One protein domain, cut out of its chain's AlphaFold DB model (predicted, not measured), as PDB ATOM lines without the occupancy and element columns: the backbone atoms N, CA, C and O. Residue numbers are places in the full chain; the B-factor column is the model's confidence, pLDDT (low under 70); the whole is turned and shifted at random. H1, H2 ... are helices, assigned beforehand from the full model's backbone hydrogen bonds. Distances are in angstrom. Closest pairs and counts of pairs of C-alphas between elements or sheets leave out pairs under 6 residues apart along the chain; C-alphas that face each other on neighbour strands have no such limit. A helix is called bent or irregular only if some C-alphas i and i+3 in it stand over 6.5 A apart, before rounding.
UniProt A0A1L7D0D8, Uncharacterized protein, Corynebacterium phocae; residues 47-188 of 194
ATOM      1  N   THR A  47     319.508 338.053 241.580       85.31
ATOM      2  CA  THR A  47     319.687 336.720 242.165       85.31
ATOM      3  C   THR A  47     318.601 335.757 241.693       85.31
ATOM      4  O   THR A  47     318.918 334.623 241.346       85.31
ATOM      5  N   LEU A  48     317.343 336.204 241.592       86.38
ATOM      6  CA  LEU A  48     316.250 335.407 241.031       86.38
ATOM      7  C   LEU A  48     316.497 335.009 239.574       86.38
ATOM      8  O   LEU A  48     316.200 333.878 239.212       86.38
ATOM      9  N   LYS A  49     317.070 335.896 238.749       87.38
ATOM     10  CA  LYS A  49     317.406 335.577 237.350       87.38
ATOM     11  C   LYS A  49     318.488 334.503 237.226       87.38
ATOM     12  O   LYS A  49     318.445 333.711 236.293       87.38
ATOM     13  N   VAL A  50     319.455 334.495 238.142       83.94
ATOM     14  CA  VAL A  50     320.550 333.507 238.168       83.94
ATOM     15  C   VAL A  50     320.102 332.186 238.808       83.94
ATOM     16  O   VAL A  50     320.675 331.133 238.544       83.94
ATOM     17  N   THR A  51     319.076 332.228 239.655       84.25
ATOM     18  CA  THR A  51     318.629 331.083 240.446       84.25
ATOM     19  C   THR A  51     317.651 330.213 239.653       84.25
ATOM     20  O   THR A  51     316.613 330.682 239.196       84.25
ATOM     21  N   GLY A  52     317.952 328.917 239.526       81.88
ATOM     22  CA  GLY A  52     317.040 327.946 238.912       81.88
ATOM     23  C   GLY A  52     315.710 327.827 239.668       81.88
ATOM     24  O   GLY A  52     315.650 328.059 240.876       81.88
ATOM     25  N   ARG A  53     314.636 327.434 238.966       78.50
ATOM     26  CA  ARG A  53     313.253 327.375 239.490       78.50
ATOM     27  C   ARG A  53     313.146 326.598 240.810       78.50
ATOM     28  O   ARG A  53     312.473 327.037 241.738       78.50
ATOM     29  N   ASP A  54     313.888 325.503 240.911       79.44
ATOM     30  CA  ASP A  54     313.918 324.571 242.045       79.44
ATOM     31  C   ASP A  54     314.618 325.169 243.282       79.44
ATOM     32  O   ASP A  54     314.421 324.733 244.417       79.44
ATOM     33  N   GLN A  55     315.434 326.203 243.076       82.56
ATOM     34  CA  GLN A  55     316.197 326.882 244.118       82.56
ATOM     35  C   GLN A  55     315.531 328.177 244.604       82.56
ATOM     36  O   GLN A  55     315.899 328.679 245.666       82.56
ATOM     37  N   VAL A  56     314.512 328.683 243.900       84.88
ATOM     38  CA  VAL A  56     313.781 329.906 244.275       84.88
ATOM     39  C   VAL A  56     313.139 329.772 245.656       84.88
ATOM     40  O   VAL A  56     313.299 330.654 246.496       84.88
ATOM     41  N   ALA A  57     312.485 328.644 245.953       85.12
ATOM     42  CA  ALA A  57     311.878 328.416 247.269       85.12
ATOM     43  C   ALA A  57     312.918 328.436 248.407       85.12
ATOM     44  O   ALA A  57     312.659 328.952 249.498       85.12
ATOM     45  N   ARG A  58     314.126 327.918 248.142       84.50
ATOM     46  CA  ARG A  58     315.244 327.934 249.098       84.50
ATOM     47  C   ARG A  58     315.814 329.338 249.267       84.50
ATOM     48  O   ARG A  58     316.147 329.695 250.391       84.50
ATOM     49  N   LEU A  59     315.873 330.126 248.191       86.06
ATOM     50  CA  LEU A  59     316.270 331.531 248.237       86.06
ATOM     51  C   LEU A  59     315.318 332.332 249.132       86.06
ATOM     52  O   LEU A  59     315.779 332.967 250.074       86.06
ATOM     53  N   PHE A  60     314.004 332.233 248.902       87.88
ATOM     54  CA  PHE A  60     312.989 332.894 249.733       87.88
ATOM     55  C   PHE A  60     313.052 332.447 251.196       87.88
ATOM     56  O   PHE A  60     312.993 333.274 252.100       87.88
ATOM     57  N   SER A  61     313.210 331.144 251.444       88.44
ATOM     58  CA  SER A  61     313.339 330.625 252.811       88.44
ATOM     59  C   SER A  61     314.611 331.139 253.492       88.44
ATOM     60  O   SER A  61     314.581 331.501 254.665       88.44
ATOM     61  N   GLY A  62     315.725 331.203 252.758       87.69
ATOM     62  CA  GLY A  62     317.002 331.708 253.254       87.69
ATOM     63  C   GLY A  62     316.959 333.201 253.572       87.69
ATOM     64  O   GLY A  62     317.419 333.603 254.640       87.69
ATOM     65  N   THR A  63     316.367 334.024 252.703       89.25
ATOM     66  CA  THR A  63     316.219 335.468 252.947       89.25
ATOM     67  C   THR A  63     315.241 335.759 254.079       89.25
ATOM     68  O   THR A  63     315.558 336.566 254.951       89.25
ATOM     69  N   ALA A  64     314.103 335.058 254.134       90.44
ATOM     70  CA  ALA A  64     313.143 335.183 255.228       90.44
ATOM     71  C   ALA A  64     313.774 334.803 256.574       90.44
ATOM     72  O   ALA A  64     313.661 335.547 257.547       90.44
ATOM     73  N   LEU A  65     314.509 333.688 256.626       91.19
ATOM     74  CA  LEU A  65     315.188 333.264 257.847       91.19
ATOM     75  C   LEU A  65     316.314 334.226 258.244       91.19
ATOM     76  O   LEU A  65     316.509 334.461 259.431       91.19
ATOM     77  N   SER A  66     317.018 334.818 257.273       90.25
ATOM     78  CA  SER A  66     318.033 335.854 257.527       90.25
ATOM     79  C   SER A  66     317.422 337.078 258.191       90.25
ATOM     80  O   SER A  66     317.944 337.551 259.198       90.25
ATOM     81  N   LEU A  67     316.283 337.543 257.678       90.88
ATOM     82  CA  LEU A  67     315.554 338.670 258.248       90.88
ATOM     83  C   LEU A  67     315.104 338.374 259.683       90.88
ATOM     84  O   LEU A  67     315.378 339.158 260.591       90.88
ATOM     85  N   VAL A  68     314.486 337.212 259.914       92.62
ATOM     86  CA  VAL A  68     314.036 336.806 261.254       92.62
ATOM     87  C   VAL A  68     315.215 336.637 262.213       92.62
ATOM     88  O   VAL A  68     315.134 337.066 263.360       92.62
ATOM     89  N   ALA A  69     316.332 336.067 261.759       91.12
ATOM     90  CA  ALA A  69     317.532 335.896 262.572       91.12
ATOM     91  C   ALA A  69     318.160 337.238 262.982       91.12
ATOM     92  O   ALA A  69     318.564 337.394 264.136       91.12
ATOM     93  N   GLY A  70     318.187 338.221 262.076       87.81
ATOM     94  CA  GLY A  70     318.630 339.580 262.384       87.81
ATOM     95  C   GLY A  70     317.740 340.265 263.422       87.81
ATOM     96  O   GLY A  70     318.244 340.821 264.404       87.81
ATOM     97  N   MET A  71     316.415 340.157 263.262       88.81
ATOM     98  CA  MET A  71     315.455 340.665 264.250       88.81
ATOM     99  C   MET A  71     315.655 339.991 265.608       88.81
ATOM    100  O   MET A  71     315.784 340.669 266.624       88.81
ATOM    101  N   PHE A  72     315.738 338.659 265.621       89.94
ATOM    102  CA  PHE A  72     315.890 337.874 266.838       89.94
ATOM    103  C   PHE A  72     317.175 338.221 267.590       89.94
ATOM    104  O   PHE A  72     317.123 338.412 268.797       89.94
ATOM    105  N   SER A  73     318.308 338.372 266.897       88.62
ATOM    106  CA  SER A  73     319.577 338.739 267.539       88.62
ATOM    107  C   SER A  73     319.492 340.086 268.257       88.62
ATOM    108  O   SER A  73     320.017 340.242 269.357       88.62
ATOM    109  N   THR A  74     318.805 341.052 267.649       84.69
ATOM    110  CA  THR A  74     318.633 342.395 268.215       84.69
ATOM    111  C   THR A  74     317.683 342.358 269.403       84.69
ATOM    112  O   THR A  74     318.020 342.830 270.484       84.69
ATOM    113  N   ILE A  75     316.508 341.750 269.216       83.56
ATOM    114  CA  ILE A  75     315.473 341.671 270.245       83.56
ATOM    115  C   ILE A  75     316.002 340.876 271.433       83.56
ATOM    116  O   ILE A  75     315.986 341.390 272.539       83.56
ATOM    117  N   ALA A  76     316.526 339.666 271.237       85.19
ATOM    118  CA  ALA A  76     316.914 338.782 272.334       85.19
ATOM    119  C   ALA A  76     317.959 339.403 273.277       85.19
ATOM    120  O   ALA A  76     317.855 339.228 274.489       85.19
ATOM    121  N   TRP A  77     318.934 340.146 272.744       83.81
ATOM    122  CA  TRP A  77     320.036 340.683 273.550       83.81
ATOM    123  C   TRP A  77     319.858 342.127 273.982       83.81
ATOM    124  O   TRP A  77     320.197 342.456 275.116       83.81
ATOM    125  N   LEU A  78     319.343 342.994 273.109       74.44
ATOM    126  CA  LEU A  78     319.190 344.406 273.455       74.44
ATOM    127  C   LEU A  78     317.931 344.649 274.292       74.44
ATOM    128  O   LEU A  78     317.891 345.625 275.036       74.44
ATOM    129  N   SER A  79     316.918 343.772 274.222       69.44
ATOM    130  CA  SER A  79     315.711 343.923 275.055       69.44
ATOM    131  C   SER A  79     315.925 343.498 276.506       69.44
ATOM    132  O   SER A  79     315.225 343.963 277.407       69.44
ATOM    133  N   TRP A  80     316.888 342.613 276.752       65.62
ATOM    134  CA  TRP A  80     317.175 342.098 278.080       65.62
ATOM    135  C   TRP A  80     318.135 343.034 278.792       65.62
ATOM    136  O   TRP A  80     319.209 343.248 278.258       65.62
ATOM    137  N   SER A  81     317.854 343.507 280.011       61.06
ATOM    138  CA  SER A  81     318.844 344.231 280.828       61.06
ATOM    139  C   SER A  81     318.926 343.689 282.256       61.06
ATOM    140  O   SER A  81     317.968 343.122 282.772       61.06
ATOM    141  N   ARG A  82     320.075 343.861 282.926       53.56
ATOM    142  CA  ARG A  82     320.287 343.374 284.306       53.56
ATOM    143  C   ARG A  82     319.366 344.049 285.333       53.56
ATOM    144  O   ARG A  82     319.142 343.501 286.409       53.56
ATOM    145  N   HIS A  83     318.837 345.226 284.998       54.00
ATOM    146  CA  HIS A  83     318.034 346.072 285.885       54.00
ATOM    147  C   HIS A  83     316.590 346.294 285.412       54.00
ATOM    148  O   HIS A  83     315.807 346.893 286.145       54.00
ATOM    149  N   ARG A  84     316.220 345.822 284.215       56.78
ATOM    150  CA  ARG A  84     314.851 345.883 283.679       56.78
ATOM    151  C   ARG A  84     314.491 344.576 282.992       56.78
ATOM    152  O   ARG A  84     315.254 344.070 282.170       56.78
ATOM    153  N   SER A  85     313.311 344.064 283.324       58.38
ATOM    154  CA  SER A  85     312.735 342.889 282.667       58.38
ATOM    155  C   SER A  85     312.343 343.194 281.212       58.38
ATOM    156  O   SER A  85     312.107 344.346 280.855       58.38
ATOM    157  N   LEU A  86     312.217 342.152 280.382       57.34
ATOM    158  CA  LEU A  86     311.770 342.226 278.978       57.34
ATOM    159  C   LEU A  86     310.490 343.062 278.787       57.34
ATOM    160  O   LEU A  86     310.375 343.812 277.821       57.34
ATOM    161  N   VAL A  87     309.550 342.957 279.731       58.00
ATOM    162  CA  VAL A  87     308.275 343.694 279.718       58.00
ATOM    163  C   VAL A  87     308.508 345.197 279.897       58.00
ATOM    164  O   VAL A  87     307.945 346.002 279.165       58.00
ATOM    165  N   GLN A  88     309.420 345.584 280.789       57.28
ATOM    166  CA  GLN A  88     309.765 346.989 281.016       57.28
ATOM    167  C   GLN A  88     310.552 347.594 279.847       57.28
ATOM    168  O   GLN A  88     310.452 348.790 279.593       57.28
ATOM    169  N   THR A  89     311.324 346.806 279.101       58.88
ATOM    170  CA  THR A  89     311.996 347.308 277.889       58.88
ATOM    171  C   THR A  89     311.010 347.546 276.740       58.88
ATOM    172  O   THR A  89     311.230 348.431 275.920       58.88
ATOM    173  N   LEU A  90     309.899 346.802 276.697       58.69
ATOM    174  CA  LEU A  90     308.805 347.059 275.754       58.69
ATOM    175  C   LEU A  90     307.989 348.306 276.131       58.69
ATOM    176  O   LEU A  90     307.505 348.998 275.241       58.69
ATOM    177  N   GLU A  91     307.864 348.609 277.424       58.72
ATOM    178  CA  GLU A  91     307.148 349.797 277.914       58.72
ATOM    179  C   GLU A  91     307.982 351.085 277.842       58.72
ATOM    180  O   GLU A  91     307.434 352.153 277.577       58.72
ATOM    181  N   PHE A  92     309.300 350.998 278.059       57.03
ATOM    182  CA  PHE A  92     310.178 352.167 278.210       57.03
ATOM    183  C   PHE A  92     311.292 352.272 277.153       57.03
ATOM    184  O   PHE A  92     312.148 353.143 277.274       57.03
ATOM    185  N   GLY A  93     311.324 351.409 276.136       57.88
ATOM    186  CA  GLY A  93     312.359 351.421 275.095       57.88
ATOM    187  C   GLY A  93     313.742 350.945 275.556       57.88
ATOM    188  O   GLY A  93     313.943 350.542 276.709       57.88
ATOM    189  N   PHE A  94     314.717 350.959 274.636       57.81
ATOM    190  CA  PHE A  94     316.061 350.454 274.929       57.81
ATOM    191  C   PHE A  94     316.822 351.336 275.939       57.81
ATOM    192  O   PHE A  94     316.738 352.567 275.896       57.81
ATOM    193  N   PRO A  95     317.618 350.734 276.843       59.81
ATOM    194  CA  PRO A  95     318.474 351.491 277.746       59.81
ATOM    195  C   PRO A  95     319.549 352.272 276.967       59.81
ATOM    196  O   PRO A  95     320.212 351.732 276.089       59.81
ATOM    197  N   ASN A  96     319.778 353.537 277.340       58.12
ATOM    198  CA  ASN A  96     320.811 354.399 276.732       58.12
ATOM    199  C   ASN A  96     322.254 353.909 276.975       58.12
ATOM    200  O   ASN A  96     323.185 354.390 276.334       58.12
ATOM    201  N   TYR A  97     322.441 352.972 277.907       63.47
ATOM    202  CA  TYR A  97     323.722 352.349 278.214       63.47
ATOM    203  C   TYR A  97     323.563 350.837 278.107       63.47
ATOM    204  O   TYR A  97     322.878 350.221 278.923       63.47
ATOM    205  N   TYR A  98     324.196 350.254 277.091       68.69
ATOM    206  CA  TYR A  98     324.265 348.807 276.934       68.69
ATOM    207  C   TYR A  98     325.423 348.259 277.763       68.69
ATOM    208  O   TYR A  98     326.542 348.776 277.713       68.69
ATOM    209  N   GLU A  99     325.167 347.198 278.522       78.81
ATOM    210  CA  GLU A  99     326.232 346.468 279.194       78.81
ATOM    211  C   GLU A  99     327.078 345.723 278.155       78.81
ATOM    212  O   GLU A  99     326.567 345.152 277.190       78.81
ATOM    213  N   VAL A 100     328.395 345.690 278.373       80.81
ATOM    214  CA  VAL A 100     329.363 345.111 277.425       80.81
ATOM    215  C   VAL A 100     329.007 343.665 277.051       80.81
ATOM    216  O   VAL A 100     329.142 343.274 275.893       80.81
ATOM    217  N   TRP A 101     328.484 342.875 277.994       79.75
ATOM    218  CA  TRP A 101     328.099 341.488 277.729       79.75
ATOM    219  C   TRP A 101     326.898 341.357 276.776       79.75
ATOM    220  O   TRP A 101     326.857 340.386 276.025       79.75
ATOM    221  N   GLN A 102     325.955 342.311 276.751       84.19
ATOM    222  CA  GLN A 102     324.805 342.289 275.828       84.19
ATOM    223  C   GLN A 102     325.280 342.472 274.393       84.19
ATOM    224  O   GLN A 102     324.847 341.764 273.486       84.19
ATOM    225  N   VAL A 103     326.207 343.412 274.201       84.00
ATOM    226  CA  VAL A 103     326.798 343.708 272.896       84.00
ATOM    227  C   VAL A 103     327.615 342.513 272.408       84.00
ATOM    228  O   VAL A 103     327.477 342.110 271.253       84.00
ATOM    229  N   ILE A 104     328.405 341.893 273.293       86.94
ATOM    230  CA  ILE A 104     329.156 340.671 272.974       86.94
ATOM    231  C   ILE A 104     328.200 339.522 272.622       86.94
ATOM    232  O   ILE A 104     328.394 338.870 271.598       86.94
ATOM    233  N   GLY A 105     327.158 339.287 273.426       86.88
ATOM    234  CA  GLY A 105     326.162 338.241 273.183       86.88
ATOM    235  C   GLY A 105     325.444 338.423 271.847       86.88
ATOM    236  O   GLY A 105     325.369 337.483 271.056       86.88
ATOM    237  N   CYS A 106     325.021 339.654 271.552       88.44
ATOM    238  CA  CYS A 106     324.421 340.029 270.276       88.44
ATOM    239  C   CYS A 106     325.373 339.759 269.106       88.44
ATOM    240  O   CYS A 106     324.995 339.099 268.138       88.44
ATOM    241  N   GLY A 107     326.632 340.192 269.208       87.81
ATOM    242  CA  GLY A 107     327.645 339.929 268.186       87.81
ATOM    243  C   GLY A 107     327.860 338.433 267.942       87.81
ATOM    244  O   GLY A 107     327.880 337.987 266.794       87.81
ATOM    245  N   LEU A 108     327.943 337.636 269.010       91.94
ATOM    246  CA  LEU A 108     328.095 336.184 268.912       91.94
ATOM    247  C   LEU A 108     326.885 335.514 268.253       91.94
ATOM    248  O   LEU A 108     327.074 334.617 267.430       91.94
ATOM    249  N   THR A 109     325.654 335.947 268.543       92.06
ATOM    250  CA  THR A 109     324.470 335.391 267.873       92.06
ATOM    251  C   THR A 109     324.371 335.800 266.414       92.06
ATOM    252  O   THR A 109     323.992 334.964 265.596       92.06
ATOM    253  N   VAL A 110     324.776 337.023 266.054       90.75
ATOM    254  CA  VAL A 110     324.897 337.425 264.643       90.75
ATOM    255  C   VAL A 110     325.876 336.507 263.911       90.75
ATOM    256  O   VAL A 110     325.546 335.984 262.843       90.75
ATOM    257  N   ILE A 111     327.049 336.243 264.493       92.56
ATOM    258  CA  ILE A 111     328.048 335.334 263.911       92.56
ATOM    259  C   ILE A 111     327.475 333.917 263.783       92.56
ATOM    260  O   ILE A 111     327.489 333.343 262.697       92.56
ATOM    261  N   ALA A 112     326.923 333.352 264.857       92.44
ATOM    262  CA  ALA A 112     326.427 331.979 264.850       92.44
ATOM    263  C   ALA A 112     325.276 331.777 263.849       92.44
ATOM    264  O   ALA A 112     325.302 330.837 263.051       92.44
ATOM    265  N   LEU A 113     324.281 332.670 263.851       91.88
ATOM    266  CA  LEU A 113     323.124 332.563 262.963       91.88
ATOM    267  C   LEU A 113     323.509 332.802 261.497       91.88
ATOM    268  O   LEU A 113     323.054 332.055 260.632       91.88
ATOM    269  N   SER A 114     324.380 333.774 261.205       91.50
ATOM    270  CA  SER A 114     324.847 334.013 259.829       91.50
ATOM    271  C   SER A 114     325.615 332.819 259.251       91.50
ATOM    272  O   SER A 114     325.368 332.420 258.109       91.50
ATOM    273  N   VAL A 115     326.481 332.186 260.053       92.25
ATOM    274  CA  VAL A 115     327.186 330.950 259.681       92.25
ATOM    275  C   VAL A 115     326.190 329.826 259.392       92.25
ATOM    276  O   VAL A 115     326.261 329.205 258.330       92.25
ATOM    277  N   LEU A 116     325.230 329.577 260.291       92.62
ATOM    278  CA  LEU A 116     324.236 328.509 260.121       92.62
ATOM    279  C   LEU A 116     323.387 328.696 258.859       92.62
ATOM    280  O   LEU A 116     323.165 327.739 258.110       92.62
ATOM    281  N   ILE A 117     322.940 329.923 258.596       90.94
ATOM    282  CA  ILE A 117     322.142 330.243 257.410       90.94
ATOM    283  C   ILE A 117     322.970 330.036 256.143       90.94
ATOM    284  O   ILE A 117     322.500 329.403 255.197       90.94
ATOM    285  N   THR A 118     324.221 330.493 256.135       89.88
ATOM    286  CA  THR A 118     325.110 330.334 254.981       89.88
ATOM    287  C   THR A 118     325.377 328.860 254.695       89.88
ATOM    288  O   THR A 118     325.250 328.420 253.553       89.88
ATOM    289  N   LEU A 119     325.674 328.058 255.719       89.00
ATOM    290  CA  LEU A 119     325.923 326.628 255.542       89.00
ATOM    291  C   LEU A 119     324.710 325.892 254.963       89.00
ATOM    292  O   LEU A 119     324.888 325.039 254.091       89.00
ATOM    293  N   LYS A 120     323.496 326.234 255.413       88.19
ATOM    294  CA  LYS A 120     322.255 325.542 255.033       88.19
ATOM    295  C   LYS A 120     321.661 326.012 253.700       88.19
ATOM    296  O   LYS A 120     321.049 325.205 252.991       88.19
ATOM    297  N   PHE A 121     321.806 327.296 253.371       83.50
ATOM    298  CA  PHE A 121     321.091 327.918 252.254       83.50
ATOM    299  C   PHE A 121     321.990 328.478 251.154       83.50
ATOM    300  O   PHE A 121     321.541 328.513 250.014       83.50
ATOM    301  N   ALA A 122     323.230 328.897 251.427       80.94
ATOM    302  CA  ALA A 122     324.059 329.493 250.382       80.94
ATOM    303  C   ALA A 122     324.559 328.408 249.422       80.94
ATOM    304  O   ALA A 122     325.480 327.669 249.752       80.94
ATOM    305  N   ASN A 123     323.968 328.297 248.233       80.38
ATOM    306  CA  ASN A 123     324.465 327.408 247.173       80.38
ATOM    307  C   ASN A 123     325.429 328.126 246.223       80.38
ATOM    308  O   ASN A 123     326.380 327.521 245.743       80.38
ATOM    309  N   HIS A 124     325.222 329.424 246.009       82.19
ATOM    310  CA  HIS A 124     326.068 330.255 245.164       82.19
ATOM    311  C   HIS A 124     326.605 331.455 245.935       82.19
ATOM    312  O   HIS A 124     325.924 332.015 246.792       82.19
ATOM    313  N   PHE A 125     327.802 331.906 245.556       83.69
ATOM    314  CA  PHE A 125     328.420 333.101 246.130       83.69
ATOM    315  C   PHE A 125     327.538 334.354 245.966       83.69
ATOM    316  O   PHE A 125     327.484 335.198 246.855       83.69
ATOM    317  N   MET A 126     326.754 334.429 244.884       84.75
ATOM    318  CA  MET A 126     325.796 335.519 244.635       84.75
ATOM    319  C   MET A 126     324.695 335.636 245.702       84.75
ATOM    320  O   MET A 126     324.073 336.685 245.816       84.75
ATOM    321  N   TRP A 127     324.450 334.593 246.502       86.00
ATOM    322  CA  TRP A 127     323.423 334.616 247.552       86.00
ATOM    323  C   TRP A 127     323.924 335.272 248.845       86.00
ATOM    324  O   TRP A 127     323.125 335.712 249.668       86.00
ATOM    325  N   ILE A 128     325.243 335.364 249.020       89.38
ATOM    326  CA  ILE A 128     325.889 335.933 250.207       89.38
ATOM    327  C   ILE A 128     325.522 337.407 250.438       89.38
ATOM    328  O   ILE A 128     325.089 337.722 251.549       89.38
ATOM    329  N   PRO A 129     325.630 338.320 249.448       89.69
ATOM    330  CA  PRO A 129     325.227 339.712 249.654       89.69
ATOM    331  C   PRO A 129     323.736 339.845 249.983       89.69
ATOM    332  O   PRO A 129     323.357 340.720 250.757       89.69
ATOM    333  N   LEU A 130     322.894 338.948 249.461       90.19
ATOM    334  CA  LEU A 130     321.462 338.938 249.746       90.19
ATOM    335  C   LEU A 130     321.183 338.539 251.202       90.19
ATOM    336  O   LEU A 130     320.448 339.232 251.900       90.19
ATOM    337  N   ILE A 131     321.812 337.462 251.681       89.75
ATOM    338  CA  ILE A 131     321.733 337.028 253.085       89.75
ATOM    339  C   ILE A 131     322.196 338.157 254.011       89.75
ATOM    340  O   ILE A 131     321.491 338.491 254.960       89.75
ATOM    341  N   ALA A 132     323.335 338.785 253.704       92.50
ATOM    342  CA  ALA A 132     323.874 339.887 254.493       92.50
ATOM    343  C   ALA A 132     322.919 341.086 254.559       92.50
ATOM    344  O   ALA A 132     322.644 341.588 255.650       92.50
ATOM    345  N   PHE A 133     322.364 341.495 253.415       92.06
ATOM    346  CA  PHE A 133     321.424 342.608 253.340       92.06
ATOM    347  C   PHE A 133     320.143 342.335 254.137       92.06
ATOM    348  O   PHE A 133     319.762 343.146 254.976       92.06
ATOM    349  N   PHE A 134     319.492 341.186 253.928       91.38
ATOM    350  CA  PHE A 134     318.245 340.857 254.631       91.38
ATOM    351  C   PHE A 134     318.458 340.642 256.132       91.38
ATOM    352  O   PHE A 134     317.599 341.019 256.928       91.38
ATOM    353  N   PHE A 135     319.606 340.090 256.533       93.88
ATOM    354  CA  PHE A 135     319.962 339.961 257.942       93.88
ATOM    355  C   PHE A 135     320.119 341.331 258.605       93.88
ATOM    356  O   PHE A 135     319.510 341.597 259.642       93.88
ATOM    357  N   ALA A 136     320.892 342.225 257.987       92.06
ATOM    358  CA  ALA A 136     321.071 343.582 258.485       92.06
ATOM    359  C   ALA A 136     319.764 344.382 258.467       92.06
ATOM    360  O   ALA A 136     319.512 345.160 259.380       92.06
ATOM    361  N   PHE A 137     318.904 344.154 257.474       91.31
ATOM    362  CA  PHE A 137     317.584 344.768 257.396       91.31
ATOM    363  C   PHE A 137     316.689 344.340 258.564       91.31
ATOM    364  O   PHE A 137     316.075 345.185 259.216       91.31
ATOM    365  N   GLY A 138     316.653 343.042 258.879       89.25
ATOM    366  CA  GLY A 138     315.946 342.531 260.052       89.25
ATOM    367  C   GLY A 138     316.502 343.100 261.359       89.25
ATOM    368  O   GLY A 138     315.741 343.542 262.219       89.25
ATOM    369  N   PHE A 139     317.829 343.168 261.479       90.62
ATOM    370  CA  PHE A 139     318.498 343.785 262.625       90.62
ATOM    371  C   PHE A 139     318.091 345.258 262.794       90.62
ATOM    372  O   PHE A 139     317.594 345.656 263.844       90.62
ATOM    373  N   ALA A 140     318.228 346.055 261.733       89.25
ATOM    374  CA  ALA A 140     317.912 347.479 261.734       89.25
ATOM    375  C   ALA A 140     316.420 347.748 261.985       89.25
ATOM    376  O   ALA A 140     316.080 348.724 262.649       89.25
ATOM    377  N   THR A 141     315.528 346.867 261.521       88.19
ATOM    378  CA  THR A 141     314.084 346.942 261.796       88.19
ATOM    379  C   THR A 141     313.805 346.801 263.292       88.19
ATOM    380  O   THR A 141     313.134 347.642 263.888       88.19
ATOM    381  N   ALA A 142     314.366 345.768 263.926       86.69
ATOM    382  CA  ALA A 142     314.229 345.570 265.366       86.69
ATOM    383  C   ALA A 142     314.890 346.701 266.172       86.69
ATOM    384  O   ALA A 142     314.355 347.132 267.192       86.69
ATOM    385  N   PHE A 143     316.021 347.217 265.691       84.62
ATOM    386  CA  PHE A 143     316.711 348.346 266.309       84.62
ATOM    387  C   PHE A 143     315.871 349.630 266.238       84.62
ATOM    388  O   PHE A 143     315.707 350.306 267.249       84.62
ATOM    389  N   THR A 144     315.253 349.906 265.084       84.69
ATOM    390  CA  THR A 144     314.336 351.043 264.867       84.69
ATOM    391  C   THR A 144     313.176 351.033 265.862       84.69
ATOM    392  O   THR A 144     312.838 352.068 266.438       84.69
ATOM    393  N   ALA A 145     312.593 349.858 266.115       80.00
ATOM    394  CA  ALA A 145     311.485 349.721 267.055       80.00
ATOM    395  C   ALA A 145     311.854 350.173 268.475       80.00
ATOM    396  O   ALA A 145     311.051 350.836 269.124       80.00
ATOM    397  N   GLY A 146     313.059 349.860 268.956       73.88
ATOM    398  CA  GLY A 146     313.437 350.224 270.322       73.88
ATOM    399  C   GLY A 146     314.144 351.570 270.474       73.88
ATOM    400  O   GLY A 146     314.199 352.067 271.598       73.88
ATOM    401  N   VAL A 147     314.627 352.191 269.390       75.44
ATOM    402  CA  VAL A 147     315.035 353.608 269.434       75.44
ATOM    403  C   VAL A 147     313.837 354.554 269.391       75.44
ATOM    404  O   VAL A 147     313.939 355.625 269.950       75.44
ATOM    405  N   SER A 148     312.658 354.134 268.910       72.69
ATOM    406  CA  SER A 148     311.435 354.968 268.793       72.69
ATOM    407  C   SER A 148     310.872 355.569 270.107       72.69
ATOM    408  O   SER A 148     309.775 356.128 270.118       72.69
ATOM    409  N   PHE A 149     311.595 355.439 271.216       65.25
ATOM    410  CA  PHE A 149     311.294 355.967 272.544       65.25
ATOM    411  C   PHE A 149     312.217 357.134 272.956       65.25
ATOM    412  O   PHE A 149     312.063 357.664 274.056       65.25
ATOM    413  N   GLY A 150     313.195 357.526 272.130       61.84
ATOM    414  CA  GLY A 150     314.136 358.608 272.424       61.84
ATOM    415  C   GLY A 150     314.020 359.823 271.484       61.84
ATOM    416  O   GLY A 150     313.071 359.954 270.709       61.84
ATOM    417  N   PRO A 151     314.935 360.806 271.615       59.72
ATOM    418  CA  PRO A 151     314.897 362.032 270.828       59.72
ATOM    419  C   PRO A 151     315.281 361.782 269.351       59.72
ATOM    420  O   PRO A 151     316.365 361.264 269.068       59.72
ATOM    421  N   PRO A 152     314.476 362.257 268.382       59.34
ATOM    422  CA  PRO A 152     314.525 361.818 266.980       59.34
ATOM    423  C   PRO A 152     315.783 362.225 266.195       59.34
ATOM    424  O   PRO A 152     316.025 361.711 265.105       59.34
ATOM    425  N   SER A 153     316.604 363.154 266.697       58.53
ATOM    426  CA  SER A 153     317.679 363.772 265.906       58.53
ATOM    427  C   SER A 153     318.927 362.903 265.699       58.53
ATOM    428  O   SER A 153     319.702 363.195 264.792       58.53
ATOM    429  N   GLN A 154     319.142 361.844 266.492       62.53
ATOM    430  CA  GLN A 154     320.353 361.000 266.401       62.53
ATOM    431  C   GLN A 154     320.072 359.518 266.114       62.53
ATOM    432  O   GLN A 154     320.978 358.764 265.759       62.53
ATOM    433  N   GLU A 155     318.818 359.092 266.208       67.69
ATOM    434  CA  GLU A 155     318.448 357.676 266.135       67.69
ATOM    435  C   GLU A 155     318.544 357.109 264.719       67.69
ATOM    436  O   GLU A 155     319.013 355.984 264.530       67.69
ATOM    437  N   GLY A 156     318.208 357.918 263.708       70.25
ATOM    438  CA  GLY A 156     318.331 357.523 262.303       70.25
ATOM    439  C   GLY A 156     319.769 357.178 261.900       70.25
ATOM    440  O   GLY A 156     319.988 356.243 261.132       70.25
ATOM    441  N   ILE A 157     320.763 357.868 262.474       80.06
ATOM    442  CA  ILE A 157     322.185 357.586 262.222       80.06
ATOM    443  C   ILE A 157     322.564 356.226 262.816       80.06
ATOM    444  O   ILE A 157     323.252 355.447 262.163       80.06
ATOM    445  N   GLY A 158     322.081 355.909 264.022       81.06
ATOM    446  CA  GLY A 158     322.305 354.607 264.655       81.06
ATOM    447  C   GLY A 158     321.705 353.457 263.847       81.06
ATOM    448  O   GLY A 158     322.382 352.462 263.588       81.06
ATOM    449  N   VAL A 159     320.466 353.621 263.370       83.75
ATOM    450  CA  VAL A 159     319.807 352.649 262.483       83.75
ATOM    451  C   VAL A 159     320.618 352.462 261.197       83.75
ATOM    452  O   VAL A 159     320.906 351.328 260.812       83.75
ATOM    453  N   PHE A 160     321.063 353.550 260.567       83.81
ATOM    454  CA  PHE A 160     321.867 353.494 259.347       83.81
ATOM    455  C   PHE A 160     323.229 352.813 259.555       83.81
ATOM    456  O   PHE A 160     323.608 351.926 258.788       83.81
ATOM    457  N   LEU A 161     323.945 353.170 260.625       86.31
ATOM    458  CA  LEU A 161     325.213 352.540 260.989       86.31
ATOM    459  C   LEU A 161     325.036 351.054 261.306       86.31
ATOM    460  O   LEU A 161     325.893 350.256 260.935       86.31
ATOM    461  N   SER A 162     323.919 350.664 261.930       87.81
ATOM    462  CA  SER A 162     323.609 349.252 262.178       87.81
ATOM    463  C   SER A 162     323.385 348.485 260.873       87.81
ATOM    464  O   SER A 162     323.933 347.396 260.707       87.81
ATOM    465  N   LEU A 163     322.680 349.078 259.902       87.94
ATOM    466  CA  LEU A 163     322.445 348.465 258.598       87.94
ATOM    467  C   LEU A 163     323.770 348.215 257.867       87.94
ATOM    468  O   LEU A 163     324.002 347.110 257.381       87.94
ATOM    469  N   ILE A 164     324.666 349.205 257.827       89.81
ATOM    470  CA  ILE A 164     325.974 349.072 257.167       89.81
ATOM    471  C   ILE A 164     326.887 348.116 257.938       89.81
ATOM    472  O   ILE A 164     327.439 347.183 257.355       89.81
ATOM    473  N   GLY A 165     327.039 348.326 259.245       89.56
ATOM    474  CA  GLY A 165     327.955 347.561 260.086       89.56
ATOM    475  C   GLY A 165     327.601 346.077 260.127       89.56
ATOM    476  O   GLY A 165     328.477 345.227 259.940       89.56
ATOM    477  N   VAL A 166     326.315 345.752 260.294       91.75
ATOM    478  CA  VAL A 166     325.841 344.362 260.278       91.75
ATOM    479  C   VAL A 166     325.938 343.776 258.870       91.75
ATOM    480  O   VAL A 166     326.392 342.642 258.742       91.75
ATOM    481  N   SER A 167     325.620 344.536 257.812       91.75
ATOM    482  CA  SER A 167     325.762 344.049 256.428       91.75
ATOM    483  C   SER A 167     327.202 343.650 256.115       91.75
ATOM    484  O   SER A 167     327.438 342.545 255.633       91.75
ATOM    485  N   ILE A 168     328.175 344.515 256.420       92.69
ATOM    486  CA  ILE A 168     329.599 344.237 256.177       92.69
ATOM    487  C   ILE A 168     330.052 343.033 257.008       92.69
ATOM    488  O   ILE A 168     330.679 342.118 256.475       92.69
ATOM    489  N   SER A 169     329.697 342.996 258.293       92.12
ATOM    490  CA  SER A 169     330.091 341.907 259.192       92.12
ATOM    491  C   SER A 169     329.552 340.559 258.709       92.12
ATOM    492  O   SER A 169     330.313 339.606 258.538       92.12
ATOM    493  N   VAL A 170     328.249 340.484 258.417       92.62
ATOM    494  CA  VAL A 170     327.600 339.258 257.935       92.62
ATOM    495  C   VAL A 170     328.129 338.860 256.562       92.62
ATOM    496  O   VAL A 170     328.338 337.670 256.333       92.62
ATOM    497  N   PHE A 171     328.400 339.813 255.667       94.00
ATOM    498  CA  PHE A 171     329.001 339.533 254.363       94.00
ATOM    499  C   PHE A 171     330.369 338.859 254.504       94.00
ATOM    500  O   PHE A 171     330.604 337.822 253.884       94.00
ATOM    501  N   LEU A 172     331.248 339.393 255.358       94.38
ATOM    502  CA  LEU A 172     332.576 338.822 255.592       94.38
ATOM    503  C   LEU A 172     332.493 337.424 256.213       94.38
ATOM    504  O   LEU A 172     333.117 336.491 255.709       94.38
ATOM    505  N   ILE A 173     331.685 337.253 257.264       93.81
ATOM    506  CA  ILE A 173     331.518 335.963 257.954       93.81
ATOM    507  C   ILE A 173     330.959 334.907 256.994       93.81
ATOM    508  O   ILE A 173     331.484 333.794 256.902       93.81
ATOM    509  N   SER A 174     329.916 335.262 256.247       93.06
ATOM    510  CA  SER A 174     329.261 334.372 255.286       93.06
ATOM    511  C   SER A 174     330.183 334.051 254.103       93.06
ATOM    512  O   SER A 174     330.269 332.897 253.688       93.06
ATOM    513  N   GLY A 175     330.943 335.034 253.610       90.88
ATOM    514  CA  GLY A 175     331.959 334.866 252.569       90.88
ATOM    515  C   GLY A 175     333.039 333.862 252.962       90.88
ATOM    516  O   GLY A 175     333.274 332.885 252.249       90.88
ATOM    517  N   VAL A 176     333.644 334.051 254.137       93.62
ATOM    518  CA  VAL A 176     334.658 333.135 254.681       93.62
ATOM    519  C   VAL A 176     334.074 331.736 254.885       93.62
ATOM    520  O   VAL A 176     334.682 330.745 254.481       93.62
ATOM    521  N   THR A 177     332.869 331.643 255.450       92.19
ATOM    522  CA  THR A 177     332.180 330.364 255.683       92.19
ATOM    523  C   THR A 177     331.943 329.603 254.379       92.19
ATOM    524  O   THR A 177     332.200 328.399 254.310       92.19
ATOM    525  N   PHE A 178     331.500 330.297 253.330       92.25
ATOM    526  CA  PHE A 178     331.271 329.704 252.016       92.25
ATOM    527  C   PHE A 178     332.572 329.173 251.399       92.25
ATOM    528  O   PHE A 178     332.615 328.022 250.968       92.25
ATOM    529  N   ILE A 179     333.649 329.967 251.428       92.25
ATOM    530  CA  ILE A 179     334.966 329.571 250.902       92.25
ATOM    531  C   ILE A 179     335.512 328.343 251.643       92.25
ATOM    532  O   ILE A 179     336.004 327.403 251.019       92.25
ATOM    533  N   ILE A 180     335.403 328.310 252.976       92.06
ATOM    534  CA  ILE A 180     335.845 327.162 253.780       92.06
ATOM    535  C   ILE A 180     335.050 325.907 253.412       92.06
ATOM    536  O   ILE A 180     335.638 324.832 253.276       92.06
ATOM    537  N   ARG A 181     333.727 326.029 253.252       91.56
ATOM    538  CA  ARG A 181     332.866 324.905 252.871       91.56
ATOM    539  C   ARG A 181     333.264 324.344 251.507       91.56
ATOM    540  O   ARG A 181     333.432 323.135 251.383       91.56
ATOM    541  N   GLU A 182     333.470 325.212 250.523       89.81
ATOM    542  CA  GLU A 182     333.854 324.805 249.170       89.81
ATOM    543  C   GLU A 182     335.216 324.098 249.155       89.81
ATOM    544  O   GLU A 182     335.348 322.988 248.642       89.81
ATOM    545  N   ASN A 183     336.210 324.663 249.845       90.38
ATOM    546  CA  ASN A 183     337.534 324.053 249.972       90.38
ATOM    547  C   ASN A 183     337.497 322.675 250.656       90.38
ATOM    548  O   ASN A 183     338.278 321.788 250.306       90.38
ATOM    549  N   ARG A 184     336.610 322.474 251.642       89.12
ATOM    550  CA  ARG A 184     336.420 321.166 252.293       89.12
ATOM    551  C   ARG A 184     335.800 320.147 251.340       89.12
ATOM    552  O   ARG A 184     336.271 319.012 251.300       89.12
ATOM    553  N   ASN A 185     334.810 320.558 250.553       87.56
ATOM    554  CA  ASN A 185     334.169 319.689 249.568       87.56
ATOM    555  C   ASN A 185     335.180 319.212 248.514       87.56
ATOM    556  O   ASN A 185     335.299 318.008 248.289       87.56
ATOM    557  N   LEU A 186     335.990 320.123 247.965       88.25
ATOM    558  CA  LEU A 186     337.045 319.786 246.999       88.25
ATOM    559  C   LEU A 186     338.069 318.790 247.577       88.25
ATOM    560  O   LEU A 186     338.440 317.817 246.922       88.25
ATOM    561  N   ARG A 187     338.488 318.979 248.836       88.50
ATOM    562  CA  ARG A 187     339.409 318.052 249.523       88.50
ATOM    563  C   ARG A 187     338.802 316.666 249.751       88.50
ATOM    564  O   ARG A 187     339.512 315.667 249.640       88.50
ATOM    565  N   SER A 188     337.511 316.593 250.071       88.38
ATOM    566  CA  SER A 188     336.822 315.311 250.274       88.38
ATOM    567  C   SER A 188     336.729 314.492 248.981       88.38
ATOM    568  O   SER A 188     336.974 313.290 248.994       88.38
TER     569      SER A 188
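Overview. This is residues 47 to 188 of the 194 residues of an uncharacterized protein of Corynebacterium phocae (UniProt A0A1L7D0D8). Three long helices, H2, H4 and H5, stand as an up-and-down bundle, and a still longer fourth helix, H6, slants across H5 and H4 on the side away from H2. The short helices H1 and H3 lie at opposite ends of this elongated body, and the last residues of H6, 183 to 188, stick out free. The printed part has 142 residues with six named helices, H1 to H6 in that order along the chain, and no named strand; the class is all helix. It is compact, with a radius of gyration of the C-alphas of 16.7 A, and spans 50 by 30 by 24 A.

Arrangement. Begin with H1, residues 47 to 50, which is close to but not clearly touching H2, residues 53 to 78; their closest C-alphas, Leu 48 and Val 56, are 6.8 A apart. H2 touches H4, residues 100 to 121, at a shallow tilt of 9 degrees, opposite ways, closest at C-alphas Trp 77 and Cys 106, 5.5 A. H2 also touches H5, residues 127 to 147, the same way at a shallow tilt of 33 degrees, only just short of steep; look at C-alphas Gly 70 and Phe 139, their closest, 4.2 A apart. H3, residues 86 to 92, is close to but not clearly touching H5, with closest C-alphas Leu 90 and Gly 146 at 7.8 A. H4 and H5 form a helical hairpin, where residues 114 to 118 of H4 touch residues 128 to 135 of H5; the closest C-alphas, Thr 118 and Ile 128, are 7.4 A apart. H5 makes another helical hairpin with H6, residues 152 to 188, at a shallow tilt of 30 degrees, closest at C-alphas Ala 132 and Ser 167, 5.0 A. H6 touches H4 with residues 170 to 181 alone, at a steep tilt of 46 degrees, the same way; C-alphas Thr 118 and Ser 174 come closest, at 5.8 A. H2 and H6 are apart. In H3, H4 and H5 every O i to N i+4 pair is within hydrogen-bond range, in H2 19 of 22 and in H6 30 of 33, while H1 is too short for such a pair.

Along the chain. Find C-alpha 47 at (319.687, 336.720, 242.165), where H1 begins. From C-alpha 53 at (313.253, 327.375, 239.490), H2 runs 38.5 A; it is only just irregular, with C-alphas 54 and 57 6.8 A apart. After H3, 10.1 A long, H4 runs 31.6 A and H5 30.2 A. H6 runs 54.2 A to C-alpha 188 at (336.822, 315.311, 250.274); it is irregular, with C-alphas 153 and 156 7.2 A apart.

Size, cuts and confidence. The two C-alphas farthest apart, Pro 151 and Ser 188, are 55.6 A from each other. The printed part has no cut, and no link is long. The mean pLDDT of the printed part is 82.2; look for values under 70 at residues 79 to 98 and 149 to 155.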